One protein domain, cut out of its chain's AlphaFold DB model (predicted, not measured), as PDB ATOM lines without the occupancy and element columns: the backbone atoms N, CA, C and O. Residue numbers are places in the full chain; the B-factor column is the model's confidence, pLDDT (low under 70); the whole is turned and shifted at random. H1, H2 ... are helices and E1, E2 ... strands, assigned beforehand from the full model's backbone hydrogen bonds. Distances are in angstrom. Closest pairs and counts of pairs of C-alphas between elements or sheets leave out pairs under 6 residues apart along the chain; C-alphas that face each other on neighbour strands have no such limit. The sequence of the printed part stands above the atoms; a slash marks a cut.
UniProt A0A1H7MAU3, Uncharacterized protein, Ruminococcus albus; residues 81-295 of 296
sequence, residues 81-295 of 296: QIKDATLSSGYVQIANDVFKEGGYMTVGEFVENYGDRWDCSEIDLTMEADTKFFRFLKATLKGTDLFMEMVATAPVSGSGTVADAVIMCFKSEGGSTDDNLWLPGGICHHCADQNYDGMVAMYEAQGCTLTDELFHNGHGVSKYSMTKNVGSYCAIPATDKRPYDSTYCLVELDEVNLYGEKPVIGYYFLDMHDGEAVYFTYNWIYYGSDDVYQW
ATOM      1  N   GLN A  81     299.261 288.794 285.397       96.94
ATOM      2  CA  GLN A  81     299.998 287.531 285.506       96.94
ATOM      3  C   GLN A  81     299.708 286.788 286.818       96.94
ATOM      4  O   GLN A  81     299.560 285.574 286.784       96.94
ATOM      5  N   ILE A  82     299.613 287.491 287.953       96.06
ATOM      6  CA  ILE A  82     299.288 286.876 289.250       96.06
ATOM      7  C   ILE A  82     297.792 286.565 289.370       96.06
ATOM      8  O   ILE A  82     297.426 285.528 289.917       96.06
ATOM      9  N   LYS A  83     296.923 287.425 288.825       94.50
ATOM     10  CA  LYS A  83     295.465 287.197 288.786       94.50
ATOM     11  C   LYS A  83     295.086 285.940 288.003       94.50
ATOM     12  O   LYS A  83     294.211 285.203 288.440       94.50
ATOM     13  N   ASP A  84     295.783 285.676 286.900       95.31
ATOM     14  CA  ASP A  84     295.581 284.487 286.064       95.31
ATOM     15  C   ASP A  84     296.447 283.278 286.496       95.31
ATOM     16  O   ASP A  84     296.410 282.230 285.847       95.31
ATOM     17  N   ALA A  85     297.243 283.397 287.568       96.31
ATOM     18  CA  ALA A  85     298.124 282.329 288.040       96.31
ATOM     19  C   ALA A  85     297.379 281.254 288.851       96.31
ATOM     20  O   ALA A  85     296.563 281.554 289.722       96.31
ATOM     21  N   THR A  86     297.745 279.991 288.632       95.69
ATOM     22  CA  THR A  86     297.379 278.856 289.492       95.69
ATOM     23  C   THR A  86     298.326 278.740 290.689       95.69
ATOM     24  O   THR A  86     299.467 279.199 290.646       95.69
ATOM     25  N   LEU A  87     297.905 278.040 291.742       94.06
ATOM     26  CA  LEU A  87     298.754 277.685 292.885       94.06
ATOM     27  C   LEU A  87     299.952 276.816 292.452       94.06
ATOM     28  O   LEU A  87     301.053 276.970 292.972       94.06
ATOM     29  N   SER A  88     299.772 275.965 291.435       95.88
ATOM     30  CA  SER A  88     300.840 275.151 290.828       95.88
ATOM     31  C   SER A  88     301.928 275.969 290.113       95.88
ATOM     32  O   SER A  88     303.018 275.454 289.859       95.88
ATOM     33  N   SER A  89     301.680 277.251 289.818       96.38
ATOM     34  CA  SER A  89     302.694 278.129 289.221       96.38
ATOM     35  C   SER A  89     303.831 278.474 290.187       96.38
ATOM     36  O   SER A  89     304.937 278.768 289.733       96.38
ATOM     37  N   GLY A  90     303.566 278.460 291.501       93.75
ATOM     38  CA  GLY A  90     304.487 278.945 292.531       93.75
ATOM     39  C   GLY A  90     304.785 280.446 292.454       93.75
ATOM     40  O   GLY A  90     305.750 280.894 293.068       93.75
ATOM     41  N   TYR A  91     304.024 281.232 291.681       96.00
ATOM     42  CA  TYR A  91     304.278 282.665 291.551       96.00
ATOM     43  C   TYR A  91     303.874 283.452 292.801       96.00
ATOM     44  O   TYR A  91     302.814 283.229 293.384       96.00
ATOM     45  N   VAL A  92     304.701 284.435 293.144       94.25
ATOM     46  CA  VAL A  92     304.421 285.490 294.126       94.25
ATOM     47  C   VAL A  92     304.851 286.825 293.523       94.25
ATOM     48  O   VAL A  92     305.853 286.891 292.811       94.25
ATOM     49  N   GLN A  93     304.099 287.891 293.768       94.44
ATOM     50  CA  GLN A  93     304.495 289.260 293.433       94.44
ATOM     51  C   GLN A  93     304.786 290.021 294.717       94.44
ATOM     52  O   GLN A  93     303.983 289.976 295.642       94.44
ATOM     53  N   ILE A  94     305.897 290.755 294.737       92.19
ATOM     54  CA  ILE A  94     306.205 291.734 295.780       92.19
ATOM     55  C   ILE A  94     306.419 293.076 295.082       92.19
ATOM     56  O   ILE A  94     307.211 293.177 294.139       92.19
ATOM     57  N   ALA A  95     305.689 294.103 295.519       90.62
ATOM     58  CA  ALA A  95     305.609 295.391 294.833       90.62
ATOM     59  C   ALA A  95     305.177 295.222 293.355       90.62
ATOM     60  O   ALA A  95     304.038 294.842 293.092       90.62
ATOM     61  N   ASN A  96     306.069 295.473 292.389       91.38
ATOM     62  CA  ASN A  96     305.822 295.289 290.947       91.38
ATOM     63  C   ASN A  96     306.529 294.062 290.336       91.38
ATOM     64  O   ASN A  96     306.325 293.774 289.157       91.38
ATOM     65  N   ASP A  97     307.390 293.374 291.088       95.00
ATOM     66  CA  ASP A  97     308.206 292.274 290.573       95.00
ATOM     67  C   ASP A  97     307.560 290.914 290.880       95.00
ATOM     68  O   ASP A  97     307.061 290.688 291.983       95.00
ATOM     69  N   VAL A  98     307.581 290.007 289.898       95.88
ATOM     70  CA  VAL A  98     307.086 288.626 290.026       95.88
ATOM     71  C   VAL A  98     308.261 287.665 290.195       95.88
ATOM     72  O   VAL A  98     309.213 287.682 289.408       95.88
ATOM     73  N   PHE A  99     308.154 286.804 291.200       96.06
ATOM     74  CA  PHE A  99     309.112 285.774 291.586       96.06
ATOM     75  C   PHE A  99     308.452 284.390 291.560       96.06
ATOM     76  O   PHE A  99     307.249 284.263 291.318       96.06
ATOM     77  N   LYS A 100     309.245 283.339 291.788       95.62
ATOM     78  CA  LYS A 100     308.771 281.953 291.809       95.62
ATOM     79  C   LYS A 100     309.351 281.196 293.002       95.62
ATOM     80  O   LYS A 100     310.555 280.935 293.052       95.62
ATOM     81  N   GLU A 101     308.473 280.847 293.932       93.94
ATOM     82  CA  GLU A 101     308.761 280.028 295.108       93.94
ATOM     83  C   GLU A 101     309.293 278.642 294.707       93.94
ATOM     84  O   GLU A 101     308.930 278.108 293.662       93.94
ATOM     85  N   GLY A 102     310.116 278.018 295.552       92.69
ATOM     86  CA  GLY A 102     310.520 276.615 295.400       92.69
ATOM     87  C   GLY A 102     311.875 276.350 294.727       92.69
ATOM     88  O   GLY A 102     312.197 275.185 294.495       92.69
ATOM     89  N   GLY A 103     312.713 277.362 294.472       94.69
ATOM     90  CA  GLY A 103     314.126 277.138 294.106       94.69
ATOM     91  C   GLY A 103     314.469 277.262 292.625       94.69
ATOM     92  O   GLY A 103     315.224 276.442 292.099       94.69
ATOM     93  N   TYR A 104     313.902 278.254 291.937       96.81
ATOM     94  CA  TYR A 104     314.087 278.470 290.494       96.81
ATOM     95  C   TYR A 104     315.142 279.535 290.147       96.81
ATOM     96  O   TYR A 104     315.331 279.833 288.970       96.81
ATOM     97  N   MET A 105     315.814 280.119 291.145       97.75
ATOM     98  CA  MET A 105     316.767 281.221 290.973       97.75
ATOM     99  C   MET A 105     317.884 281.144 292.020       97.75
ATOM    100  O   MET A 105     317.628 280.825 293.184       97.75
ATOM    101  N   THR A 106     319.119 281.449 291.628       98.31
ATOM    102  CA  THR A 106     320.239 281.668 292.558       98.31
ATOM    103  C   THR A 106     320.294 283.111 293.061       98.31
ATOM    104  O   THR A 106     319.767 284.026 292.427       98.31
ATOM    105  N   VAL A 107     320.974 283.357 294.184       98.62
ATOM    106  CA  VAL A 107     321.170 284.728 294.696       98.62
ATOM    107  C   VAL A 107     321.973 285.583 293.706       98.62
ATOM    108  O   VAL A 107     321.689 286.769 293.551       98.62
ATOM    109  N   GLY A 108     322.933 284.993 292.984       98.62
ATOM    110  CA  GLY A 108     323.666 285.673 291.915       98.62
ATOM    111  C   GLY A 108     322.748 286.133 290.779       98.62
ATOM    112  O   GLY A 108     322.787 287.302 290.397       98.62
ATOM    113  N   GLU A 109     321.865 285.252 290.296       98.69
ATOM    114  CA  GLU A 109     320.863 285.594 289.276       98.69
ATOM    115  C   GLU A 109     319.852 286.635 289.777       98.69
ATOM    116  O   GLU A 109     319.446 287.505 289.003       98.69
ATOM    117  N   PHE A 110     319.469 286.610 291.058       98.50
ATOM    118  CA  PHE A 110     318.627 287.658 291.636       98.50
ATOM    119  C   PHE A 110     319.325 289.022 291.585       98.50
ATOM    120  O   PHE A 110     318.761 289.980 291.056       98.50
ATOM    121  N   VAL A 111     320.573 289.121 292.055       98.38
ATOM    122  CA  VAL A 111     321.306 290.397 292.034       98.38
ATOM    123  C   VAL A 111     321.567 290.876 290.598       98.38
ATOM    124  O   VAL A 111     321.470 292.076 290.347       98.38
ATOM    125  N   GLU A 112     321.807 289.981 289.633       98.44
ATOM    126  CA  GLU A 112     321.968 290.354 288.217       98.44
ATOM    127  C   GLU A 112     320.665 290.890 287.584       98.44
ATOM    128  O   GLU A 112     320.696 291.900 286.884       98.44
ATOM    129  N   ASN A 113     319.511 290.262 287.843       98.06
ATOM    130  CA  ASN A 113     318.236 290.619 287.193       98.06
ATOM    131  C   ASN A 113     317.415 291.696 287.939       98.06
ATOM    132  O   ASN A 113     316.587 292.397 287.337       98.06
ATOM    133  N   TYR A 114     317.616 291.833 289.252       97.69
ATOM    134  CA  TYR A 114     316.814 292.688 290.136       97.69
ATOM    135  C   TYR A 114     317.638 293.766 290.851       97.69
ATOM    136  O   TYR A 114     317.054 294.762 291.279       97.69
ATOM    137  N   GLY A 115     318.972 293.653 290.901       97.12
ATOM    138  CA  GLY A 115     319.866 294.577 291.616       97.12
ATOM    139  C   GLY A 115     319.873 296.028 291.118       97.12
ATOM    140  O   GLY A 115     320.365 296.913 291.818       97.12
ATOM    141  N   ASP A 116     319.284 296.323 289.954       97.12
ATOM    142  CA  ASP A 116     318.994 297.698 289.521       97.12
ATOM    143  C   ASP A 116     317.806 298.312 290.282       97.12
ATOM    144  O   ASP A 116     317.854 299.497 290.618       97.12
ATOM    145  N   ARG A 117     316.781 297.516 290.618       95.94
ATOM    146  CA  ARG A 117     315.548 297.940 291.315       95.94
ATOM    147  C   ARG A 117     315.625 297.750 292.831       95.94
ATOM    148  O   ARG A 117     315.151 298.600 293.580       95.94
ATOM    149  N   TRP A 118     316.270 296.675 293.273       96.00
ATOM    150  CA  TRP A 118     316.405 296.288 294.674       96.00
ATOM    151  C   TRP A 118     317.832 296.542 295.162       96.00
ATOM    152  O   TRP A 118     318.807 296.178 294.503       96.00
ATOM    153  N   ASP A 119     317.977 297.203 296.305       96.94
ATOM    154  CA  ASP A 119     319.248 297.324 297.006       96.94
ATOM    155  C   ASP A 119     319.594 295.981 297.648       96.94
ATOM    156  O   ASP A 119     318.901 295.505 298.549       96.94
ATOM    157  N   CYS A 120     320.662 295.379 297.133       96.75
ATOM    158  CA  CYS A 120     321.202 294.090 297.546       96.75
ATOM    159  C   CYS A 120     322.556 294.248 298.265       96.75
ATOM    160  O   CYS A 120     323.293 293.275 298.400       96.75
ATOM    161  N   SER A 121     322.939 295.465 298.674       95.56
ATOM    162  CA  SER A 121     324.283 295.770 299.196       95.56
ATOM    163  C   SER A 121     324.624 295.099 300.534       95.56
ATOM    164  O   SER A 121     325.803 294.970 300.863       95.56
ATOM    165  N   GLU A 122     323.622 294.614 301.274       94.44
ATOM    166  CA  GLU A 122     323.797 293.784 302.475       94.44
ATOM    167  C   GLU A 122     324.173 292.316 302.151       94.44
ATOM    168  O   GLU A 122     324.582 291.571 303.044       94.44
ATOM    169  N   ILE A 123     324.072 291.883 300.885       97.12
ATOM    170  CA  ILE A 123     324.339 290.505 300.450       97.12
ATOM    171  C   ILE A 123     325.808 290.349 300.024       97.12
ATOM    172  O   ILE A 123     326.192 290.670 298.898       97.12
ATOM    173  N   ASP A 124     326.639 289.774 300.901       97.62
ATOM    174  CA  ASP A 124     327.993 289.333 300.539       97.62
ATOM    175  C   ASP A 124     327.942 288.082 299.647       97.62
ATOM    176  O   ASP A 124     328.021 286.945 300.115       97.62
ATOM    177  N   LEU A 125     327.853 288.319 298.337       98.25
ATOM    178  CA  LEU A 125     327.914 287.304 297.284       98.25
ATOM    179  C   LEU A 125     329.194 286.445 297.305       98.25
ATOM    180  O   LEU A 125     329.202 285.395 296.669       98.25
ATOM    181  N   THR A 126     330.262 286.861 297.999       98.06
ATOM    182  CA  THR A 126     331.556 286.152 298.050       98.06
ATOM    183  C   THR A 126     331.739 285.266 299.283       98.06
ATOM    184  O   THR A 126     332.696 284.492 299.336       98.06
ATOM    185  N   MET A 127     330.824 285.329 300.254       97.94
ATOM    186  CA  MET A 127     330.822 284.446 301.421       97.94
ATOM    187  C   MET A 127     330.659 282.976 300.995       97.94
ATOM    188  O   MET A 127     329.829 282.656 300.149       97.94
ATOM    189  N   GLU A 128     331.433 282.073 301.599       97.94
ATOM    190  CA  GLU A 128     331.360 280.625 301.342       97.94
ATOM    191  C   GLU A 128     329.997 280.037 301.760       97.94
ATOM    192  O   GLU A 128     329.510 280.277 302.872       97.94
ATOM    193  N   ALA A 129     329.414 279.208 300.893       97.19
ATOM    194  CA  ALA A 129     328.168 278.482 301.111       97.19
ATOM    195  C   ALA A 129     328.410 276.968 300.973       97.19
ATOM    196  O   ALA A 129     328.693 276.469 299.882       97.19
ATOM    197  N   ASP A 130     328.321 276.232 302.086       95.38
ATOM    198  CA  ASP A 130     328.529 274.778 302.144       95.38
ATOM    199  C   ASP A 130     327.212 273.977 302.044       95.38
ATOM    200  O   ASP A 130     326.127 274.536 301.876       95.38
ATOM    201  N   THR A 131     327.297 272.649 302.195       92.19
ATOM    202  CA  THR A 131     326.148 271.719 302.149       92.19
ATOM    203  C   THR A 131     325.099 271.943 303.245       92.19
ATOM    204  O   THR A 131     324.075 271.263 303.252       92.19
ATOM    205  N   LYS A 132     325.349 272.851 304.193       91.50
ATOM    206  CA  LYS A 132     324.460 273.228 305.299       91.50
ATOM    207  C   LYS A 132     324.158 274.725 305.299       91.50
ATOM    208  O   LYS A 132     323.644 275.246 306.293       91.50
ATOM    209  N   PHE A 133     324.488 275.431 304.220       93.25
ATOM    210  CA  PHE A 133     324.156 276.834 304.088       93.25
ATOM    211  C   PHE A 133     322.635 277.013 304.108       93.25
ATOM    212  O   PHE A 133     321.901 276.447 303.300       93.25
ATOM    213  N   PHE A 134     322.188 277.822 305.061       92.56
ATOM    214  CA  PHE A 134     320.825 278.297 305.214       92.56
ATOM    215  C   PHE A 134     320.925 279.730 305.735       92.56
ATOM    216  O   PHE A 134     321.541 279.962 306.786       92.56
ATOM    217  N   ARG A 135     320.385 280.701 305.002       92.50
ATOM    218  CA  ARG A 135     320.381 282.115 305.388       92.50
ATOM    219  C   ARG A 135     319.089 282.786 304.977       92.50
ATOM    220  O   ARG A 135     318.518 282.488 303.937       92.50
ATOM    221  N   PHE A 136     318.720 283.763 305.781       92.62
ATOM    222  CA  PHE A 136     317.829 284.831 305.387       92.62
ATOM    223  C   PHE A 136     318.676 285.958 304.784       92.62
ATOM    224  O   PHE A 136     319.702 286.325 305.364       92.62
ATOM    225  N   LEU A 137     318.300 286.445 303.602       94.81
ATOM    226  CA  LEU A 137     318.997 287.501 302.865       94.81
ATOM    227  C   LEU A 137     318.012 288.626 302.550       94.81
ATOM    228  O   LEU A 137     316.954 288.372 301.982       94.81
ATOM    229  N   LYS A 138     318.355 289.866 302.889       93.94
ATOM    230  CA  LYS A 138     317.472 291.019 302.693       93.94
ATOM    231  C   LYS A 138     317.761 291.730 301.371       93.94
ATOM    232  O   LYS A 138     318.923 291.905 301.006       93.94
ATOM    233  N   ALA A 139     316.713 292.211 300.706       94.12
ATOM    234  CA  ALA A 139     316.823 293.225 299.660       94.12
ATOM    235  C   ALA A 139     315.737 294.300 299.833       94.12
ATOM    236  O   ALA A 139     314.588 293.977 300.127       94.12
ATOM    237  N   THR A 140     316.083 295.578 299.655       93.44
ATOM    238  CA  THR A 140     315.159 296.717 299.883       93.44
ATOM    239  C   THR A 140     314.814 297.396 298.559       93.44
ATOM    240  O   THR A 140     315.714 297.689 297.777       93.44
ATOM    241  N   LEU A 141     313.542 297.664 298.267       92.75
ATOM    242  CA  LEU A 141     313.141 298.322 297.022       92.75
ATOM    243  C   LEU A 141     313.627 299.783 297.027       92.75
ATOM    244  O   LEU A 141     313.277 300.573 297.907       92.75
ATOM    245  N   LYS A 142     314.471 300.154 296.057       93.38
ATOM    246  CA  LYS A 142     315.211 301.427 296.093       93.38
ATOM    247  C   LYS A 142     314.278 302.636 296.086       93.38
ATOM    248  O   LYS A 142     313.412 302.764 295.225       93.38
ATOM    249  N   GLY A 143     314.523 303.563 297.012       89.50
ATOM    250  CA  GLY A 143     313.689 304.754 297.206       89.50
ATOM    251  C   GLY A 143     312.442 304.516 298.066       89.50
ATOM    252  O   GLY A 143     311.611 305.414 298.163       89.50
ATOM    253  N   THR A 144     312.318 303.344 298.695       87.19
ATOM    254  CA  THR A 144     311.246 302.999 299.643       87.19
ATOM    255  C   THR A 144     311.826 302.331 300.896       87.19
ATOM    256  O   THR A 144     313.019 302.033 300.951       87.19
ATOM    257  N   ASP A 145     310.987 302.105 301.904       86.56
ATOM    258  CA  ASP A 145     311.269 301.283 303.087       86.56
ATOM    259  C   ASP A 145     310.855 299.805 302.920       86.56
ATOM    260  O   ASP A 145     311.284 298.958 303.704       86.56
ATOM    261  N   LEU A 146     310.076 299.493 301.878       87.75
ATOM    262  CA  LEU A 146     309.618 298.152 301.510       87.75
ATOM    263  C   LEU A 146     310.816 297.228 301.246       87.75
ATOM    264  O   LEU A 146     311.672 297.514 300.403       87.75
ATOM    265  N   PHE A 147     310.870 296.091 301.940       89.69
ATOM    266  CA  PHE A 147     311.957 295.120 301.808       89.69
ATOM    267  C   PHE A 147     311.432 293.689 301.762       89.69
ATOM    268  O   PHE A 147     310.491 293.338 302.464       89.69
ATOM    269  N   MET A 148     312.097 292.849 300.975       90.88
ATOM    270  CA  MET A 148     311.875 291.408 300.978       90.88
ATOM    271  C   MET A 148     312.964 290.681 301.761       90.88
ATOM    272  O   MET A 148     314.118 291.123 301.817       90.88
ATOM    273  N   GLU A 149     312.601 289.524 302.304       91.56
ATOM    274  CA  GLU A 149     313.544 288.547 302.831       91.56
ATOM    275  C   GLU A 149     313.510 287.270 301.983       91.56
ATOM    276  O   GLU A 149     312.475 286.630 301.815       91.56
ATOM    277  N   MET A 150     314.664 286.886 301.453       93.00
ATOM    278  CA  MET A 150     314.861 285.671 300.673       93.00
ATOM    279  C   MET A 150     315.419 284.556 301.555       93.00
ATOM    280  O   MET A 150     316.454 284.724 302.204       93.00
ATOM    281  N   VAL A 151     314.783 283.385 301.528       92.81
ATOM    282  CA  VAL A 151     315.289 282.178 302.199       92.81
ATOM    283  C   VAL A 151     316.245 281.454 301.252       92.81
ATOM    284  O   VAL A 151     315.809 280.760 300.336       92.81
ATOM    285  N   ALA A 152     317.552 281.624 301.446       94.25
ATOM    286  CA  ALA A 152     318.593 281.050 300.596       94.25
ATOM    287  C   ALA A 152     319.221 279.789 301.212       94.25
ATOM    288  O   ALA A 152     319.545 279.754 302.403       94.25
ATOM    289  N   THR A 153     319.432 278.756 300.392       93.81
ATOM    290  CA  THR A 153     319.949 277.444 300.823       93.81
ATOM    291  C   THR A 153     321.112 276.941 299.960       93.81
ATOM    292  O   THR A 153     321.482 277.567 298.964       93.81
ATOM    293  N   ALA A 154     321.752 275.850 300.395       94.38
ATOM    294  CA  ALA A 154     323.001 275.324 299.841       94.38
ATOM    295  C   ALA A 154     323.011 275.211 298.298       94.38
ATOM    296  O   ALA A 154     322.054 274.685 297.724       94.38
ATOM    297  N   PRO A 155     324.097 275.634 297.617       96.00
ATOM    298  CA  PRO A 155     324.229 275.529 296.164       96.00
ATOM    299  C   PRO A 155     323.943 274.123 295.617       96.00
ATOM    300  O   PRO A 155     324.281 273.123 296.250       96.00
ATOM    301  N   VAL A 156     323.411 274.025 294.393       93.75
ATOM    302  CA  VAL A 156     323.128 272.736 293.713       93.75
ATOM    303  C   VAL A 156     324.390 271.871 293.545       93.75
ATOM    304  O   VAL A 156     324.332 270.643 293.546       93.75
ATOM    305  N   SER A 157     325.562 272.504 293.456       93.56
ATOM    306  CA  SER A 157     326.885 271.861 293.470       93.56
ATOM    307  C   SER A 157     327.262 271.214 294.814       93.56
ATOM    308  O   SER A 157     328.301 270.560 294.901       93.56
ATOM    309  N   GLY A 158     326.475 271.433 295.870       89.81
ATOM    310  CA  GLY A 158     326.773 271.103 297.264       89.81
ATOM    311  C   GLY A 158     327.687 272.116 297.964       89.81
ATOM    312  O   GLY A 158     327.726 272.152 299.189       89.81
ATOM    313  N   SER A 159     328.421 272.942 297.218       93.56
ATOM    314  CA  SER A 159     329.252 274.014 297.772       93.56
ATOM    315  C   SER A 159     329.617 275.057 296.719       93.56
ATOM    316  O   SER A 159     329.868 274.704 295.562       93.56
ATOM    317  N   GLY A 160     329.723 276.309 297.144       97.00
ATOM    318  CA  GLY A 160     330.098 277.457 296.328       97.00
ATOM    319  C   GLY A 160     330.169 278.707 297.198       97.00
ATOM    320  O   GLY A 160     330.543 278.640 298.366       97.00
ATOM    321  N   THR A 161     329.767 279.837 296.641       98.44
ATOM    322  CA  THR A 161     329.563 281.103 297.352       98.44
ATOM    323  C   THR A 161     328.073 281.387 297.561       98.44
ATOM    324  O   THR A 161     327.220 280.668 297.040       98.44
ATOM    325  N   VAL A 162     327.732 282.455 298.288       98.25
ATOM    326  CA  VAL A 162     326.352 282.960 298.388       98.25
ATOM    327  C   VAL A 162     325.753 283.226 297.008       98.25
ATOM    328  O   VAL A 162     324.575 282.947 296.826       98.25
ATOM    329  N   ALA A 163     326.534 283.672 296.015       98.44
ATOM    330  CA  ALA A 163     326.038 283.833 294.646       98.44
ATOM    331  C   ALA A 163     325.500 282.525 294.029       98.44
ATOM    332  O   ALA A 163     324.550 282.574 293.252       98.44
ATOM    333  N   ASP A 164     326.068 281.374 294.400       98.38
ATOM    334  CA  ASP A 164     325.655 280.044 293.931       98.38
ATOM    335  C   ASP A 164     324.498 279.442 294.763       98.38
ATOM    336  O   ASP A 164     323.972 278.380 294.415       98.38
ATOM    337  N   ALA A 165     324.121 280.071 295.884       97.69
ATOM    338  CA  ALA A 165     323.049 279.606 296.763       97.69
ATOM    339  C   ALA A 165     321.677 279.775 296.092       97.69
ATOM    340  O   ALA A 165     321.455 280.726 295.342       97.69
ATOM    341  N   VAL A 166     320.742 278.864 296.368       96.81
ATOM    342  CA  VAL A 166     319.413 278.846 295.732       96.81
ATOM    343  C   VAL A 166     318.403 279.574 296.616       96.81
ATOM    344  O   VAL A 166     318.303 279.271 297.807       96.81
ATOM    345  N   ILE A 167     317.640 280.511 296.044       96.00
ATOM    346  CA  ILE A 167     316.536 281.188 296.734       96.00
ATOM    347  C   ILE A 167     315.302 280.295 296.683       96.00
ATOM    348  O   ILE A 167     314.780 279.982 295.614       96.00
ATOM    349  N   MET A 168     314.826 279.899 297.858       92.31
ATOM    350  CA  MET A 168     313.711 278.972 298.011       92.31
ATOM    351  C   MET A 168     312.367 279.663 298.166       92.31
ATOM    352  O   MET A 168     311.346 279.048 297.868       92.31
ATOM    353  N   CYS A 169     312.380 280.891 298.677       91.31
ATOM    354  CA  CYS A 169     311.196 281.603 299.126       91.31
ATOM    355  C   CYS A 169     311.467 283.109 299.214       91.31
ATOM    356  O   CYS A 169     312.560 283.497 299.640       91.31
ATOM    357  N   PHE A 170     310.481 283.923 298.836       91.44
ATOM    358  CA  PHE A 170     310.495 285.385 298.846       91.44
ATOM    359  C   PHE A 170     309.410 285.922 299.795       91.44
ATOM    360  O   PHE A 170     308.238 286.000 299.427       91.44
ATOM    361  N   LYS A 171     309.802 286.316 301.011       81.56
ATOM    362  CA  LYS A 171     308.907 286.887 302.025       81.56
ATOM    363  C   LYS A 171     308.797 288.406 301.952       81.56
ATOM    364  O   LYS A 171     309.771 289.096 301.648       81.56
ATOM    365  N   SER A 172     307.674 288.905 302.447       72.44
ATOM    366  CA  SER A 172     307.592 290.123 303.254       72.44
ATOM    367  C   SER A 172     307.793 289.795 304.748       72.44
ATOM    368  O   SER A 172     307.384 288.729 305.203       72.44
ATOM    369  N   GLU A 173     308.421 290.683 305.528       65.00
ATOM    370  CA  GLU A 173     308.393 290.599 307.004       65.00
ATOM    371  C   GLU A 173     307.968 291.936 307.626       65.00
ATOM    372  O   GLU A 173     308.794 292.729 308.082       65.00
ATOM    373  N   GLY A 174     306.656 292.167 307.691       53.66
ATOM    374  CA  GLY A 174     306.079 293.252 308.474       53.66
ATOM    375  C   GLY A 174     305.966 294.595 307.753       53.66
ATOM    376  O   GLY A 174     306.683 294.921 306.800       53.66
ATOM    377  N   GLY A 175     305.068 295.425 308.287       60.09
ATOM    378  CA  GLY A 175     304.821 296.774 307.790       60.09
ATOM    379  C   GLY A 175     304.217 296.770 306.387       60.09
ATOM    380  O   GLY A 175     303.459 295.877 306.025       60.09
ATOM    381  N   SER A 176     304.584 297.769 305.586       63.94
ATOM    382  CA  SER A 176     304.039 297.982 304.241       63.94
ATOM    383  C   SER A 176     304.334 296.851 303.250       63.94
ATOM    384  O   SER A 176     303.717 296.815 302.191       63.94
ATOM    385  N   THR A 177     305.262 295.932 303.531       68.62
ATOM    386  CA  THR A 177     305.597 294.871 302.568       68.62
ATOM    387  C   THR A 177     304.507 293.793 302.496       68.62
ATOM    388  O   THR A 177     304.252 293.285 301.407       68.62
ATOM    389  N   ASP A 178     303.822 293.482 303.604       76.44
ATOM    390  CA  ASP A 178     302.753 292.466 303.630       76.44
ATOM    391  C   ASP A 178     301.518 292.926 302.829       76.44
ATOM    392  O   ASP A 178     300.948 292.157 302.051       76.44
ATOM    393  N   ASP A 179     301.172 294.217 302.925       80.19
ATOM    394  CA  ASP A 179     300.142 294.874 302.101       80.19
ATOM    395  C   ASP A 179     300.469 294.841 300.594       80.19
ATOM    396  O   ASP A 179     299.578 294.967 299.754       80.19
ATOM    397  N   ASN A 180     301.752 294.675 300.250       87.44
ATOM    398  CA  ASN A 180     302.289 294.736 298.891       87.44
ATOM    399  C   ASN A 180     302.827 293.385 298.382       87.44
ATOM    400  O   ASN A 180     303.630 293.350 297.440       87.44
ATOM    401  N   LEU A 181     302.373 292.282 298.986       89.75
ATOM    402  CA  LEU A 181     302.597 290.912 298.530       89.75
ATOM    403  C   LEU A 181     301.296 290.323 297.965       89.75
ATOM    404  O   LEU A 181     300.252 290.381 298.612       89.75
ATOM    405  N   TRP A 182     301.365 289.699 296.782       91.50
ATOM    406  CA  TRP A 182     300.243 288.987 296.154       91.50
ATOM    407  C   TRP A 182     300.606 287.564 295.730       91.50
ATOM    408  O   TRP A 182     301.624 287.323 295.081       91.50
ATOM    409  N   LEU A 183     299.709 286.635 296.046       92.12
ATOM    410  CA  LEU A 183     299.769 285.212 295.719       92.12
ATOM    411  C   LEU A 183     298.814 284.872 294.550       92.12
ATOM    412  O   LEU A 183     298.013 285.725 294.144       92.12
ATOM    413  N   PRO A 184     298.887 283.651 293.975       93.06
ATOM    414  CA  PRO A 184     298.121 283.285 292.783       93.06
ATOM    415  C   PRO A 184     296.611 283.497 292.955       93.06
ATOM    416  O   PRO A 184     296.059 283.264 294.029       93.06
ATOM    417  N   GLY A 185     295.958 283.985 291.899       90.56
ATOM    418  CA  GLY A 185     294.597 284.532 291.948       90.56
ATOM    419  C   GLY A 185     294.540 286.039 292.250       90.56
ATOM    420  O   GLY A 185     293.467 286.634 292.183       90.56
ATOM    421  N   GLY A 186     295.676 286.690 292.534       90.25
ATOM    422  CA  GLY A 186     295.734 288.121 292.865       90.25
ATOM    423  C   GLY A 186     295.409 288.432 294.326       90.25
ATOM    424  O   GLY A 186     294.996 289.548 294.626       90.25
ATOM    425  N   ILE A 187     295.573 287.452 295.216       88.00
ATOM    426  CA  ILE A 187     295.158 287.510 296.621       88.00
ATOM    427  C   ILE A 187     296.318 288.057 297.462       88.00
ATOM    428  O   ILE A 187     297.393 287.458 297.486       88.00
ATOM    429  N   CYS A 188     296.118 289.196 298.125       84.75
ATOM    430  CA  CYS A 188     297.092 289.783 299.054       84.75
ATOM    431  C   CYS A 188     297.051 289.145 300.446       84.75
ATOM    432  O   CYS A 188     296.119 288.413 300.784       84.75
ATOM    433  N   HIS A 189     298.040 289.482 301.283       75.94
ATOM    434  CA  HIS A 189     298.071 289.075 302.690       75.94
ATOM    435  C   HIS A 189     296.900 289.634 303.526       75.94
ATOM    436  O   HIS A 189     296.593 289.078 304.576       75.94
ATOM    437  N   HIS A 190     296.236 290.694 303.048       76.19
ATOM    438  CA  HIS A 190     295.040 291.304 303.635       76.19
ATOM    439  C   HIS A 190     293.967 291.529 302.556       76.19
ATOM    440  O   HIS A 190     293.877 292.601 301.958       76.19
ATOM    441  N   CYS A 191     293.176 290.491 302.260       72.50
ATOM    442  CA  CYS A 191     292.253 290.474 301.117       72.50
ATOM    443  C   CYS A 191     290.780 290.299 301.534       72.50
ATOM    444  O   CYS A 191     290.266 289.184 301.569       72.50
ATOM    445  N   ALA A 192     290.079 291.408 301.789       70.56
ATOM    446  CA  ALA A 192     288.654 291.405 302.157       70.56
ATOM    447  C   ALA A 192     287.696 290.944 301.029       70.56
ATOM    448  O   ALA A 192     286.528 290.659 301.290       70.56
ATOM    449  N   ASP A 193     288.180 290.842 299.785       72.88
ATOM    450  CA  ASP A 193     287.433 290.287 298.644       72.88
ATOM    451  C   ASP A 193     287.415 288.738 298.624       72.88
ATOM    452  O   ASP A 193     286.768 288.142 297.760       72.88
ATOM    453  N   GLN A 194     288.108 288.073 299.560       79.88
ATOM    454  CA  GLN A 194     288.104 286.616 299.731       79.88
ATOM    455  C   GLN A 194     287.583 286.206 301.111       79.88
ATOM    456  O   GLN A 194     287.719 286.928 302.092       79.88
ATOM    457  N   ASN A 195     287.006 285.008 301.188       85.50
ATOM    458  CA  ASN A 195     286.552 284.381 302.428       85.50
ATOM    459  C   ASN A 195     286.751 282.858 302.360       85.50
ATOM    460  O   ASN A 195     287.170 282.324 301.328       85.50
ATOM    461  N   TYR A 196     286.444 282.149 303.447       86.38
ATOM    462  CA  TYR A 196     286.587 280.688 303.526       86.38
ATOM    463  C   TYR A 196     285.954 279.928 302.343       86.38
ATOM    464  O   TYR A 196     286.638 279.136 301.689       86.38
ATOM    465  N   ASP A 197     284.687 280.207 302.015       88.81
ATOM    466  CA  ASP A 197     283.974 279.550 300.907       88.81
ATOM    467  C   ASP A 197     284.608 279.865 299.538       88.81
ATOM    468  O   ASP A 197     284.717 278.981 298.684       88.81
ATOM    469  N   GLY A 198     285.065 281.105 299.324       89.62
ATOM    470  CA  GLY A 198     285.751 281.533 298.101       89.62
ATOM    471  C   GLY A 198     287.070 280.793 297.872       89.62
ATOM    472  O   GLY A 198     287.345 280.337 296.760       89.62
ATOM    473  N   MET A 199     287.844 280.577 298.938       90.31
ATOM    474  CA  MET A 199     289.099 279.822 298.876       90.31
ATOM    475  C   MET A 199     288.878 278.329 298.657       90.31
ATOM    476  O   MET A 199     289.574 277.725 297.841       90.31
ATOM    477  N   VAL A 200     287.876 277.737 299.316       91.44
ATOM    478  CA  VAL A 200     287.462 276.349 299.055       91.44
ATOM    479  C   VAL A 200     287.072 276.181 297.583       91.44
ATOM    480  O   VAL A 200     287.597 275.291 296.913       91.44
ATOM    481  N   ALA A 201     286.245 277.082 297.045       92.38
ATOM    482  CA  ALA A 201     285.863 277.070 295.635       92.38
ATOM    483  C   ALA A 201     287.063 277.270 294.687       92.38
ATOM    484  O   ALA A 201     287.105 276.656 293.620       92.38
ATOM    485  N   MET A 202     288.064 278.076 295.067       91.88
ATOM    486  CA  MET A 202     289.301 278.228 294.296       91.88
ATOM    487  C   MET A 202     290.117 276.926 294.255       91.88
ATOM    488  O   MET A 202     290.589 276.547 293.182       91.88
ATOM    489  N   TYR A 203     290.273 276.223 295.382       94.12
ATOM    490  CA  TYR A 203     290.989 274.943 295.419       94.12
ATOM    491  C   TYR A 203     290.274 273.871 294.585       94.12
ATOM    492  O   TYR A 203     290.920 273.198 293.779       94.12
ATOM    493  N   GLU A 204     288.948 273.749 294.717       95.19
ATOM    494  CA  GLU A 204     288.138 272.818 293.919       95.19
ATOM    495  C   GLU A 204     288.216 273.139 292.415       95.19
ATOM    496  O   GLU A 204     288.387 272.236 291.594       95.19
ATOM    497  N   ALA A 205     288.165 274.423 292.036       94.62
ATOM    498  CA  ALA A 205     288.305 274.863 290.645       94.62
ATOM    499  C   ALA A 205     289.701 274.582 290.057       94.62
ATOM    500  O   ALA A 205     289.821 274.339 288.856       94.62
ATOM    501  N   GLN A 206     290.743 274.562 290.895       93.75
ATOM    502  CA  GLN A 206     292.099 274.133 290.528       93.75
ATOM    503  C   GLN A 206     292.312 272.611 290.665       93.75
ATOM    504  O   GLN A 206     293.429 272.122 290.508       93.75
ATOM    505  N   GLY A 207     291.245 271.840 290.907       95.06
ATOM    506  CA  GLY A 207     291.257 270.377 290.911       95.06
ATOM    507  C   GLY A 207     291.744 269.729 292.208       95.06
ATOM    508  O   GLY A 207     291.969 268.518 292.219       95.06
ATOM    509  N   CYS A 208     291.904 270.496 293.289       95.81
ATOM    510  CA  CYS A 208     292.258 269.952 294.597       95.81
ATOM    511  C   CYS A 208     291.030 269.349 295.301       95.81
ATOM    512  O   CYS A 208     289.911 269.834 295.142       95.81
ATOM    513  N   THR A 209     291.229 268.300 296.102       96.50
ATOM    514  CA  THR A 209     290.149 267.564 296.782       96.50
ATOM    515  C   THR A 209     290.161 267.749 298.299       96.50
ATOM    516  O   THR A 209     291.217 267.779 298.931       96.50
ATOM    517  N   LEU A 210     288.972 267.832 298.906       95.31
ATOM    518  CA  LEU A 210     288.832 267.898 300.361       95.31
ATOM    519  C   LEU A 210     289.340 266.607 301.029       95.31
ATOM    520  O   LEU A 210     288.990 265.503 300.602       95.31
ATOM    521  N   THR A 211     290.100 266.744 302.117       92.25
ATOM    522  CA  THR A 211     290.525 265.636 302.982       92.25
ATOM    523  C   THR A 211     290.260 265.917 304.465       92.25
ATOM    524  O   THR A 211     290.463 267.031 304.950       92.25
ATOM    525  N   ASP A 212     289.856 264.872 305.197       86.12
ATOM    526  CA  ASP A 212     289.773 264.859 306.668       86.12
ATOM    527  C   ASP A 212     291.168 264.770 307.330       86.12
ATOM    528  O   ASP A 212     291.305 264.900 308.550       86.12
ATOM    529  N   GLU A 213     292.226 264.507 306.550       83.50
ATOM    530  CA  GLU A 213     293.597 264.424 307.052       83.50
ATOM    531  C   GLU A 213     294.147 265.822 307.357       83.50
ATOM    532  O   GLU A 213     294.633 266.533 306.479       83.50
ATOM    533  N   LEU A 214     294.093 266.211 308.633       77.44
ATOM    534  CA  LEU A 214     294.715 267.440 309.120       77.44
ATOM    535  C   LEU A 214     296.233 267.400 308.901       77.44
ATOM    536  O   LEU A 214     296.949 266.662 309.583       77.44
ATOM    537  N   PHE A 215     296.730 268.251 308.006       76.38
ATOM    538  CA  PHE A 215     298.157 268.534 307.891       76.38
ATOM    539  C   PHE A 215     298.639 269.132 309.225       76.38
ATOM    540  O   PHE A 215     297.985 269.996 309.811       76.38
ATOM    541  N   HIS A 216     299.735 268.607 309.775       63.25
ATOM    542  CA  HIS A 216     300.157 268.974 311.126       63.25
ATOM    543  C   HIS A 216     300.804 270.362 311.159       63.25
ATOM    544  O   HIS A 216     301.934 270.538 310.717       63.25
ATOM    545  N   ASN A 217     300.113 271.325 311.769       53.94
ATOM    546  CA  ASN A 217     300.616 272.678 312.002       53.94
ATOM    547  C   ASN A 217     301.818 272.696 312.959       53.94
ATOM    548  O   ASN A 217     301.646 272.823 314.172       53.94
ATOM    549  N   GLY A 218     303.029 272.584 312.412       53.81
ATOM    550  CA  GLY A 218     304.280 272.710 313.161       53.81
ATOM    551  C   GLY A 218     305.363 271.716 312.741       53.81
ATOM    552  O   GLY A 218     305.198 270.909 311.823       53.81
ATOM    553  N   HIS A 219     306.479 271.759 313.472       48.66
ATOM    554  CA  HIS A 219     307.636 270.892 313.261       48.66
ATOM    555  C   HIS A 219     307.231 269.405 313.256       48.66
ATOM    556  O   HIS A 219     306.826 268.856 314.282       48.66
ATOM    557  N   GLY A 220     307.358 268.746 312.100       54.34
ATOM    558  CA  GLY A 220     306.935 267.354 311.909       54.34
ATOM    559  C   GLY A 220     306.326 267.061 310.536       54.34
ATOM    560  O   GLY A 220     306.271 265.895 310.139       54.34
ATOM    561  N   VAL A 221     305.926 268.091 309.778       70.19
ATOM    562  CA  VAL A 221     305.653 267.948 308.339       70.19
ATOM    563  C   VAL A 221     306.914 267.420 307.645       70.19
ATOM    564  O   VAL A 221     308.008 267.944 307.834       70.19
ATOM    565  N   SER A 222     306.767 266.351 306.864       77.00
ATOM    566  CA  SER A 222     307.862 265.667 306.159       77.00
ATOM    567  C   SER A 222     307.591 265.607 304.658       77.00
ATOM    568  O   SER A 222     306.422 265.650 304.263       77.00
ATOM    569  N   LYS A 223     308.641 265.403 303.835       81.31
ATOM    570  CA  LYS A 223     308.525 265.145 302.380       81.31
ATOM    571  C   LYS A 223     307.361 264.200 302.080       81.31
ATOM    572  O   LYS A 223     306.438 264.571 301.369       81.31
ATOM    573  N   TYR A 224     307.360 263.026 302.719       83.81
ATOM    574  CA  TYR A 224     306.322 262.004 302.563       83.81
ATOM    575  C   TYR A 224     304.910 262.513 302.894       83.81
ATOM    576  O   TYR A 224     303.970 262.221 302.160       83.81
ATOM    577  N   SER A 225     304.754 263.285 303.976       81.62
ATOM    578  CA  SER A 225     303.457 263.841 304.386       81.62
ATOM    579  C   SER A 225     302.915 264.870 303.392       81.62
ATOM    580  O   SER A 225     301.704 264.922 303.188       81.62
ATOM    581  N   MET A 226     303.796 265.670 302.780       86.50
ATOM    582  CA  MET A 226     303.422 266.634 301.745       86.50
ATOM    583  C   MET A 226     303.119 265.921 300.424       86.50
ATOM    584  O   MET A 226     302.011 266.041 299.915       86.50
ATOM    585  N   THR A 227     304.043 265.097 299.913       87.69
ATOM    586  CA  THR A 227     303.886 264.407 298.618       87.69
ATOM    587  C   THR A 227     302.698 263.446 298.584       87.69
ATOM    588  O   THR A 227     302.092 263.262 297.536       87.69
ATOM    589  N   LYS A 228     302.335 262.834 299.722       88.81
ATOM    590  CA  LYS A 228     301.143 261.975 299.836       88.81
ATOM    591  C   LYS A 228     299.838 262.753 299.617       88.81
ATOM    592  O   LYS A 228     298.886 262.179 299.099       88.81
ATOM    593  N   ASN A 229     299.793 264.014 300.046       90.38
ATOM    594  CA  ASN A 229     298.590 264.846 300.090       90.38
ATOM    595  C   ASN A 229     298.599 265.968 299.025       90.38
ATOM    596  O   ASN A 229     297.807 266.902 299.107       90.38
ATOM    597  N   VAL A 230     299.476 265.880 298.017       92.94
ATOM    598  CA  VAL A 230     299.456 266.756 296.832       92.94
ATOM    599  C   VAL A 230     298.092 266.689 296.144       92.94
ATOM    600  O   VAL A 230     297.521 265.613 295.973       92.94
ATOM    601  N   GLY A 231     297.574 267.849 295.737       94.69
ATOM    602  CA  GLY A 231     296.240 267.979 295.161       94.69
ATOM    603  C   GLY A 231     295.124 267.797 296.192       94.69
ATOM    604  O   GLY A 231     293.991 267.531 295.807       94.69
ATOM    605  N   SER A 232     295.420 267.907 297.491       95.12
ATOM    606  CA  SER A 232     294.421 267.862 298.563       95.12
ATOM    607  C   SER A 232     294.439 269.143 299.394       95.12
ATOM    608  O   SER A 232     295.489 269.763 299.591       95.12
ATOM    609  N   TYR A 233     293.280 269.518 299.926       94.12
ATOM    610  CA  TYR A 233     293.150 270.566 300.934       94.12
ATOM    611  C   TYR A 233     292.342 270.065 302.129       94.12
ATOM    612  O   TYR A 233     291.411 269.277 301.974       94.12
ATOM    613  N   CYS A 234     292.679 270.521 303.331       91.31
ATOM    614  CA  CYS A 234     291.838 270.336 304.506       91.31
ATOM    615  C   CYS A 234     291.155 271.663 304.860       91.31
ATOM    616  O   CYS A 234     291.760 272.738 304.798       91.31
ATOM    617  N   ALA A 235     289.870 271.579 305.200       88.81
ATOM    618  CA  ALA A 235     289.026 272.721 305.522       88.81
ATOM    619  C   ALA A 235     288.629 272.639 307.002       88.81
ATOM    620  O   ALA A 235     288.139 271.611 307.475       88.81
ATOM    621  N   ILE A 236     288.959 273.681 307.760       88.88
ATOM    622  CA  ILE A 236     289.091 273.643 309.216       88.88
ATOM    623  C   ILE A 236     288.238 274.784 309.811       88.88
ATOM    624  O   ILE A 236     288.758 275.876 310.068       88.88
ATOM    625  N   PRO A 237     286.930 274.551 310.037       88.00
ATOM    626  CA  PRO A 237     285.984 275.616 310.361       88.00
ATOM    627  C   PRO A 237     286.058 276.109 311.817       88.00
ATOM    628  O   PRO A 237     286.579 275.421 312.703       88.00
ATOM    629  N   ALA A 238     285.510 277.291 312.081       88.12
ATOM    630  CA  ALA A 238     285.488 277.972 313.367       88.12
ATOM    631  C   ALA A 238     284.766 277.171 314.469       88.12
ATOM    632  O   ALA A 238     283.905 276.322 314.232       88.12
ATOM    633  N   THR A 239     285.139 277.438 315.722       89.19
ATOM    634  CA  THR A 239     284.576 276.797 316.924       89.19
ATOM    635  C   THR A 239     284.599 277.760 318.113       89.19
ATOM    636  O   THR A 239     285.384 278.705 318.127       89.19
ATOM    637  N   ASP A 240     283.876 277.442 319.192       85.56
ATOM    638  CA  ASP A 240     283.906 278.161 320.484       85.56
ATOM    639  C   ASP A 240     285.320 278.405 321.072       85.56
ATOM    640  O   ASP A 240     285.476 279.174 322.020       85.56
ATOM    641  N   LYS A 241     286.354 277.713 320.566       87.19
ATOM    642  CA  LYS A 241     287.762 277.822 320.998       87.19
ATOM    643  C   LYS A 241     288.706 278.394 319.936       87.19
ATOM    644  O   LYS A 241     289.874 278.620 320.238       87.19
ATOM    645  N   ARG A 242     288.223 278.583 318.708       85.50
ATOM    646  CA  ARG A 242     288.953 279.127 317.559       85.50
ATOM    647  C   ARG A 242     287.957 279.962 316.747       85.50
ATOM    648  O   ARG A 242     287.235 279.375 315.941       85.50
ATOM    649  N   PRO A 243     287.883 281.283 316.967       87.94
ATOM    650  CA  PRO A 243     286.884 282.155 316.348       87.94
ATOM    651  C   PRO A 243     287.255 282.545 314.904       87.94
ATOM    652  O   PRO A 243     286.982 283.661 314.492       87.94
ATOM    653  N   TYR A 244     287.918 281.648 314.173       89.00
ATOM    654  CA  TYR A 244     288.344 281.843 312.792       89.00
ATOM    655  C   TYR A 244     288.227 280.531 312.012       89.00
ATOM    656  O   TYR A 244     288.511 279.444 312.544       89.00
ATOM    657  N   ASP A 245     287.821 280.655 310.756       90.75
ATOM    658  CA  ASP A 245     287.910 279.605 309.750       90.75
ATOM    659  C   ASP A 245     289.350 279.517 309.221       90.75
ATOM    660  O   ASP A 245     290.124 280.476 309.261       90.75
ATOM    661  N   SER A 246     289.741 278.342 308.728       90.50
ATOM    662  CA  SER A 246     291.086 278.126 308.187       90.50
ATOM    663  C   SER A 246     291.118 277.012 307.144       90.50
ATOM    664  O   SER A 246     290.347 276.057 307.221       90.50
ATOM    665  N   THR A 247     292.020 277.100 306.168       90.44
ATOM    666  CA  THR A 247     292.247 276.034 305.178       90.44
ATOM    667  C   THR A 247     293.731 275.866 304.882       90.44
ATOM    668  O   THR A 247     294.489 276.833 304.928       90.44
ATOM    669  N   TYR A 248     294.138 274.645 304.540       90.50
ATOM    670  CA  TYR A 248     295.473 274.359 304.014       90.50
ATOM    671  C   TYR A 248     295.354 273.565 302.721       90.50
ATOM    672  O   TYR A 248     294.623 272.578 302.696       90.50
ATOM    673  N   CYS A 249     296.096 273.940 301.682       92.56
ATOM    674  CA  CYS A 249     296.119 273.260 300.385       92.56
ATOM    675  C   CYS A 249     297.560 272.895 300.003       92.56
ATOM    676  O   CYS A 249     298.442 273.748 300.059       92.56
ATOM    677  N   LEU A 250     297.808 271.636 299.628       93.50
ATOM    678  CA  LEU A 250     299.122 271.146 299.202       93.50
ATOM    679  C   LEU A 250     299.148 270.943 297.684       93.50
ATOM    680  O   LEU A 250     298.413 270.108 297.157       93.50
ATOM    681  N   VAL A 251     300.034 271.651 296.983       94.62
ATOM    682  CA  VAL A 251     300.191 271.561 295.521       94.62
ATOM    683  C   VAL A 251     301.629 271.237 295.131       94.62
ATOM    684  O   VAL A 251     302.573 271.769 295.707       94.62
ATOM    685  N   GLU A 252     301.803 270.368 294.138       95.38
ATOM    686  CA  GLU A 252     303.077 270.204 293.429       95.38
ATOM    687  C   GLU A 252     303.181 271.297 292.357       95.38
ATOM    688  O   GLU A 252     302.201 271.568 291.659       95.38
ATOM    689  N   LEU A 253     304.349 271.925 292.215       95.81
ATOM    690  CA  LEU A 253     304.549 272.966 291.208       95.81
ATOM    691  C   LEU A 253     304.756 272.381 289.810       95.81
ATOM    692  O   LEU A 253     305.313 271.294 289.654       95.81
ATOM    693  N   ASP A 254     304.346 273.111 288.774       95.81
ATOM    694  CA  ASP A 254     304.318 272.623 287.388       95.81
ATOM    695  C   ASP A 254     305.706 272.266 286.818       95.81
ATOM    696  O   ASP A 254     305.837 271.329 286.025       95.81
ATOM    697  N   GLU A 255     306.753 272.968 287.252       96.50
ATOM    698  CA  GLU A 255     308.114 272.877 286.710       96.50
ATOM    699  C   GLU A 255     309.115 272.238 287.681       96.50
ATOM    700  O   GLU A 255     308.960 272.281 288.899       96.50
ATOM    701  N   VAL A 256     310.207 271.710 287.129       96.38
ATOM    702  CA  VAL A 256     311.360 271.213 287.892       96.38
ATOM    703  C   VAL A 256     312.274 272.378 288.288       96.38
ATOM    704  O   VAL A 256     312.591 273.219 287.448       96.38
ATOM    705  N   ASN A 257     312.694 272.421 289.552       96.19
ATOM    706  CA  ASN A 257     313.549 273.467 290.116       96.19
ATOM    707  C   ASN A 257     315.052 273.216 289.866       96.19
ATOM    708  O   ASN A 257     315.441 272.228 289.237       96.19
ATOM    709  N   LEU A 258     315.921 274.090 290.389       96.00
ATOM    710  CA  LEU A 258     317.373 273.982 290.197       96.00
ATOM    711  C   LEU A 258     318.001 272.714 290.818       96.00
ATOM    712  O   LEU A 258     319.059 272.287 290.357       96.00
ATOM    713  N   TYR A 259     317.350 272.058 291.786       92.75
ATOM    714  CA  TYR A 259     317.792 270.768 292.345       92.75
ATOM    715  C   TYR A 259     317.373 269.547 291.509       92.75
ATOM    716  O   TYR A 259     317.810 268.433 291.797       92.75
ATOM    717  N   GLY A 260     316.557 269.727 290.465       94.19
ATOM    718  CA  GLY A 260     316.058 268.629 289.634       94.19
ATOM    719  C   GLY A 260     314.795 267.942 290.171       94.19
ATOM    720  O   GLY A 260     314.403 266.908 289.634       94.19
ATOM    721  N   GLU A 261     314.147 268.519 291.185       91.50
ATOM    722  CA  GLU A 261     312.899 268.038 291.793       91.50
ATOM    723  C   GLU A 261     311.728 268.986 291.462       91.50
ATOM    724  O   GLU A 261     311.932 270.151 291.115       91.50
ATOM    725  N   LYS A 262     310.484 268.506 291.575       93.88
ATOM    726  CA  LYS A 262     309.290 269.373 291.587       93.88
ATOM    727  C   LYS A 262     309.001 269.788 293.038       93.88
ATOM    728  O   LYS A 262     308.808 268.901 293.874       93.88
ATOM    729  N   PRO A 263     308.979 271.089 293.372       93.75
ATOM    730  CA  PRO A 263     308.619 271.535 294.712       93.75
ATOM    731  C   PRO A 263     307.166 271.201 295.061       93.75
ATOM    732  O   PRO A 263     306.307 271.130 294.182       93.75
ATOM    733  N   VAL A 264     306.882 271.054 296.357       93.38
ATOM    734  CA  VAL A 264     305.514 270.991 296.891       93.38
ATOM    735  C   VAL A 264     305.330 272.143 297.867       93.38
ATOM    736  O   VAL A 264     306.102 272.268 298.819       93.38
ATOM    737  N   ILE A 265     304.310 272.969 297.642       91.88
ATOM    738  CA  ILE A 265     303.979 274.123 298.483       91.88
ATOM    739  C   ILE A 265     302.668 273.862 299.220       91.88
ATOM    740  O   ILE A 265     301.678 273.425 298.635       91.88
ATOM    741  N   GLY A 266     302.678 274.129 300.525       90.69
ATOM    742  CA  GLY A 266     301.490 274.231 301.360       90.69
ATOM    743  C   GLY A 266     301.044 275.681 301.461       90.69
ATOM    744  O   GLY A 266     301.692 276.462 302.154       90.69
ATOM    745  N   TYR A 267     299.942 276.027 300.804       90.12
ATOM    746  CA  TYR A 267     299.246 277.298 300.985       90.12
ATOM    747  C   TYR A 267     298.368 277.238 302.238       90.12
ATOM    748  O   TYR A 267     297.742 276.213 302.513       90.12
ATOM    749  N   TYR A 268     298.322 278.336 302.989       88.94
ATOM    750  CA  TYR A 268     297.531 278.509 304.202       88.94
ATOM    751  C   TYR A 268     296.673 279.767 304.110       88.94
ATOM    752  O   TYR A 268     297.165 280.840 303.761       88.94
ATOM    753  N   PHE A 269     295.402 279.628 304.476       88.88
ATOM    754  CA  PHE A 269     294.440 280.717 304.544       88.88
ATOM    755  C   PHE A 269     293.709 280.724 305.890       88.88
ATOM    756  O   PHE A 269     293.342 279.660 306.399       88.88
ATOM    757  N   LEU A 270     293.453 281.917 306.425       88.69
ATOM    758  CA  LEU A 270     292.681 282.155 307.644       88.69
ATOM    759  C   LEU A 270     291.692 283.309 307.431       88.69
ATOM    760  O   LEU A 270     292.063 284.355 306.903       88.69
ATOM    761  N   ASP A 271     290.462 283.129 307.908       89.25
ATOM    762  CA  ASP A 271     289.364 284.104 307.861       89.25
ATOM    763  C   ASP A 271     288.903 284.397 309.300       89.25
ATOM    764  O   ASP A 271     288.394 283.511 309.990       89.25
ATOM    765  N   MET A 272     289.143 285.626 309.780       85.69
ATOM    766  CA  MET A 272     288.820 286.058 311.153       85.69
ATOM    767  C   MET A 272     287.333 286.378 311.377       85.69
ATOM    768  O   MET A 272     286.937 286.641 312.512       85.69
ATOM    769  N   HIS A 273     286.513 286.394 310.320       82.06
ATOM    770  CA  HIS A 273     285.092 286.768 310.346       82.06
ATOM    771  C   HIS A 273     284.764 288.179 310.879       82.06
ATOM    772  O   HIS A 273     283.598 288.482 311.148       82.06
ATOM    773  N   ASP A 274     285.755 289.063 311.011       78.81
ATOM    774  CA  ASP A 274     285.552 290.490 311.296       78.81
ATOM    775  C   ASP A 274     285.210 291.308 310.035       78.81
ATOM    776  O   ASP A 274     284.620 292.383 310.142       78.81
ATOM    777  N   GLY A 275     285.495 290.757 308.848       69.00
ATOM    778  CA  GLY A 275     285.256 291.382 307.544       69.00
ATOM    779  C   GLY A 275     286.427 292.219 307.021       69.00
ATOM    780  O   GLY A 275     286.281 292.850 305.978       69.00
ATOM    781  N   GLU A 276     287.567 292.223 307.720       66.44
ATOM    782  CA  GLU A 276     288.754 293.016 307.372       66.44
ATOM    783  C   GLU A 276     290.038 292.162 307.380       66.44
ATOM    784  O   GLU A 276     290.859 292.276 306.469       66.44
ATOM    785  N   ALA A 277     290.209 291.264 308.359       64.50
ATOM    786  CA  ALA A 277     291.417 290.464 308.552       64.50
ATOM    787  C   ALA A 277     291.294 289.056 307.940       64.50
ATOM    788  O   ALA A 277     290.893 288.076 308.575       64.50
ATOM    789  N   VAL A 278     291.708 288.959 306.679       73.31
ATOM    790  CA  VAL A 278     291.819 287.708 305.922       73.31
ATOM    791  C   VAL A 278     293.278 287.505 305.535       73.31
ATOM    792  O   VAL A 278     293.826 288.331 304.810       73.31
ATOM    793  N   TYR A 279     293.891 286.421 306.016       79.94
ATOM    794  CA  TYR A 279     295.317 286.132 305.846       79.94
ATOM    795  C   TYR A 279     295.532 285.032 304.811       79.94
ATOM    796  O   TYR A 279     295.007 283.928 304.969       79.94
ATOM    797  N   PHE A 280     296.373 285.286 303.806       80.06
ATOM    798  CA  PHE A 280     296.843 284.268 302.862       80.06
ATOM    799  C   PHE A 280     298.375 284.257 302.807       80.06
ATOM    800  O   PHE A 280     299.015 285.306 302.737       80.06
ATOM    801  N   THR A 281     298.973 283.067 302.897       80.06
ATOM    802  CA  THR A 281     300.432 282.871 302.884       80.06
ATOM    803  C   THR A 281     300.798 281.443 302.454       80.06
ATOM    804  O   THR A 281     299.958 280.543 302.468       80.06
ATOM    805  N   TYR A 282     302.057 281.197 302.102       77.94
ATOM    806  CA  TYR A 282     302.624 279.845 302.101       77.94
ATOM    807  C   TYR A 282     303.090 279.484 303.528       77.94
ATOM    808  O   TYR A 282     303.549 280.329 304.290       77.94
ATOM    809  N   ASN A 283     302.964 278.218 303.923       75.06
ATOM    810  CA  ASN A 283     303.351 277.733 305.257       75.06
ATOM    811  C   ASN A 283     304.501 276.720 305.189       75.06
ATOM    812  O   ASN A 283     305.407 276.745 306.021       75.06
ATOM    813  N   TRP A 284     304.482 275.851 304.171       76.25
ATOM    814  CA  TRP A 284     305.464 274.782 303.982       76.25
ATOM    815  C   TRP A 284     305.976 274.762 302.552       76.25
ATOM    816  O   TRP A 284     305.180 274.781 301.616       76.25
ATOM    817  N   ILE A 285     307.291 274.652 302.378       78.44
ATOM    818  CA  ILE A 285     307.922 274.483 301.069       78.44
ATOM    819  C   ILE A 285     308.850 273.273 301.142       78.44
ATOM    820  O   ILE A 285     309.837 273.252 301.882       78.44
ATOM    821  N   TYR A 286     308.516 272.256 300.354       80.81
ATOM    822  CA  TYR A 286     309.373 271.122 300.044       80.81
ATOM    823  C   TYR A 286     310.035 271.350 298.679       80.81
ATOM    824  O   TYR A 286     309.338 271.712 297.736       80.81
ATOM    825  N   TYR A 287     311.348 271.133 298.553       75.69
ATOM    826  CA  TYR A 287     312.104 271.615 297.383       75.69
ATOM    827  C   TYR A 287     313.297 270.750 296.923       75.69
ATOM    828  O   TYR A 287     314.073 271.190 296.078       75.69
ATOM    829  N   GLY A 288     313.459 269.529 297.438       62.84
ATOM    830  CA  GLY A 288     314.474 268.574 296.955       62.84
ATOM    831  C   GLY A 288     315.531 268.140 297.977       62.84
ATOM    832  O   GLY A 288     316.162 267.103 297.788       62.84
ATOM    833  N   SER A 289     315.677 268.854 299.097       64.44
ATOM    834  CA  SER A 289     316.333 268.334 300.310       64.44
ATOM    835  C   SER A 289     315.465 267.245 300.978       64.44
ATOM    836  O   SER A 289     314.393 266.915 300.476       64.44
ATOM    837  N   ASP A 290     315.885 266.654 302.101       63.50
ATOM    838  CA  ASP A 290     314.970 265.850 302.944       63.50
ATOM    839  C   ASP A 290     314.154 266.728 303.921       63.50
ATOM    840  O   ASP A 290     313.146 266.283 304.475       63.50
ATOM    841  N   ASP A 291     314.571 267.985 304.098       67.12
ATOM    842  CA  ASP A 291     313.963 268.959 305.000       67.12
ATOM    843  C   ASP A 291     312.767 269.677 304.349       67.12
ATOM    844  O   ASP A 291     312.773 270.020 303.167       67.12
ATOM    845  N   VAL A 292     311.740 269.965 305.149       68.50
ATOM    846  CA  VAL A 292     310.658 270.889 304.782       68.50
ATOM    847  C   VAL A 292     310.982 272.240 305.406       68.50
ATOM    848  O   VAL A 292     311.144 272.322 306.625       68.50
ATOM    849  N   TYR A 293     311.054 273.308 304.605       72.44
ATOM    850  CA  TYR A 293     311.060 274.648 305.185       72.44
ATOM    851  C   TYR A 293     309.647 274.976 305.668       72.44
ATOM    852  O   TYR A 293     308.699 274.924 304.884       72.44
ATOM    853  N   GLN A 294     309.515 275.290 306.956       71.12
ATOM    854  CA  GLN A 294     308.290 275.824 307.538       71.12
ATOM    855  C   GLN A 294     308.489 277.298 307.899       71.12
ATOM    856  O   GLN A 294     309.499 277.654 308.508       71.12
ATOM    857  N   TRP A 295     307.480 278.112 307.594       64.50
ATOM    858  CA  TRP A 295     307.297 279.448 308.155       64.50
ATOM    859  C   TRP A 295     306.342 279.417 309.367       64.50
ATOM    860  O   TRP A 295     305.492 278.524 309.466       64.50
TER     861      TRP A 295
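What this domain is: This is residues 81 to 295 of the 296 residues of an uncharacterized protein of Ruminococcus albus (UniProt A0A1H7MAU3). Two lobes built of sheets stand side by side: in one, the small sheet E2 E1 E6 and the sheet E3 E4 E5 make a small sandwich with crossed strands, and H1 packs on E3 E4 E5; the other is the strongly twisted sheet E7 E8 E9 E10 E11, with H3 over one face and H4 over the other. The printed part has 215 residues with four named helices and eleven named strands, in the order E1 E2 H1 E3 E4 E5 H2 E6 H3 H4 E7 E8 E9 E10 E11. The three sheets are antiparallel; the class is mixed, with 94 residues, under half, in named elements. The whole is compact, with a radius of gyration of the C-alphas of 17.3 A and spans of 52 by 40 by 32 A.

How they stand to each other: E1, residues 91 to 94, and E2, residues 97 to 100, are a hairpin, with N 99 and O 92 at 2.8 A. E3, E4 and E5, residues 134 to 141, 147 to 153 and 166 to 172, are a meander, each strand the antiparallel neighbour of the one before; N 150 and O 137 are 2.8 A apart, N 168 and O 151 2.8 A. H1, residues 107 to 114, is on this sheet at a height of 8.2 A, over none of its strands; the C-alphas of Val 107 and Ile 167 in E5 are 6.2 A apart. H2, residues 176 to 179, only grazes it. E6, residues 181 to 183, pairs with E1, N 93 and O 182 at 2.9 A. The sheets E2 E1 E6 and E3 E4 E5 are a sandwich, two sheets face to face, 10.3 A centre to centre where they face each other, strands at 39 degrees. E7, E8, E9, E10 and E11, residues 232 to 236, 245 to 252, 264 to 271, 278 to 286 and 292 to 294, are a second meander; its pairs within hydrogen-bond range include N 236 and O 246, 2.8 A, N 267 and O 249, 2.8 A, N 266 and O 284, 2.8 A, and N 285 and O 293, 2.9 A. With H3, residues 196 to 205, and H4, residues 223 to 228, on opposite faces, it makes three layers. H3, height 9.1 A, runs along E8 at 15 degrees on the local plane; the C-alphas of Tyr 196 and Asp 245 are closest, 6.5 A. H4, height 8.3 A, lies over E9 and across it at 74 degrees on the local plane; the C-alphas of Met 226 and Val 264 are closest, 6.8 A. The closest C-alphas of E6 and E10, Leu 183 and Thr 281, are 7.6 A apart. In H1, H3 and H4 every O i to N i+4 pair is within hydrogen-bond range; H2 is too short for one.

Where its parts are: E1 begins at C-alpha 91, (304.278, 282.665, 291.551), and E11 ends at C-alpha 294, (308.290, 275.824, 307.538). From first to last C-alpha E3 is 23.0 A, E8 24.2 A, E9 23.5 A, E10 24.9 A and H3 14.2 A.

The domain as a whole: The two C-alphas farthest apart, Thr 126 and Asp 240, are 53.3 A apart. The printed part has no cut. The links H1 to E3, E4 to E5, E6 to H3, H3 to H4 and E8 to E9 are long. The mean pLDDT of the printed part is 88.1; residues 173 to 177, 216 to 220, 275 to 277, 288 to 292 and 295 are under 70.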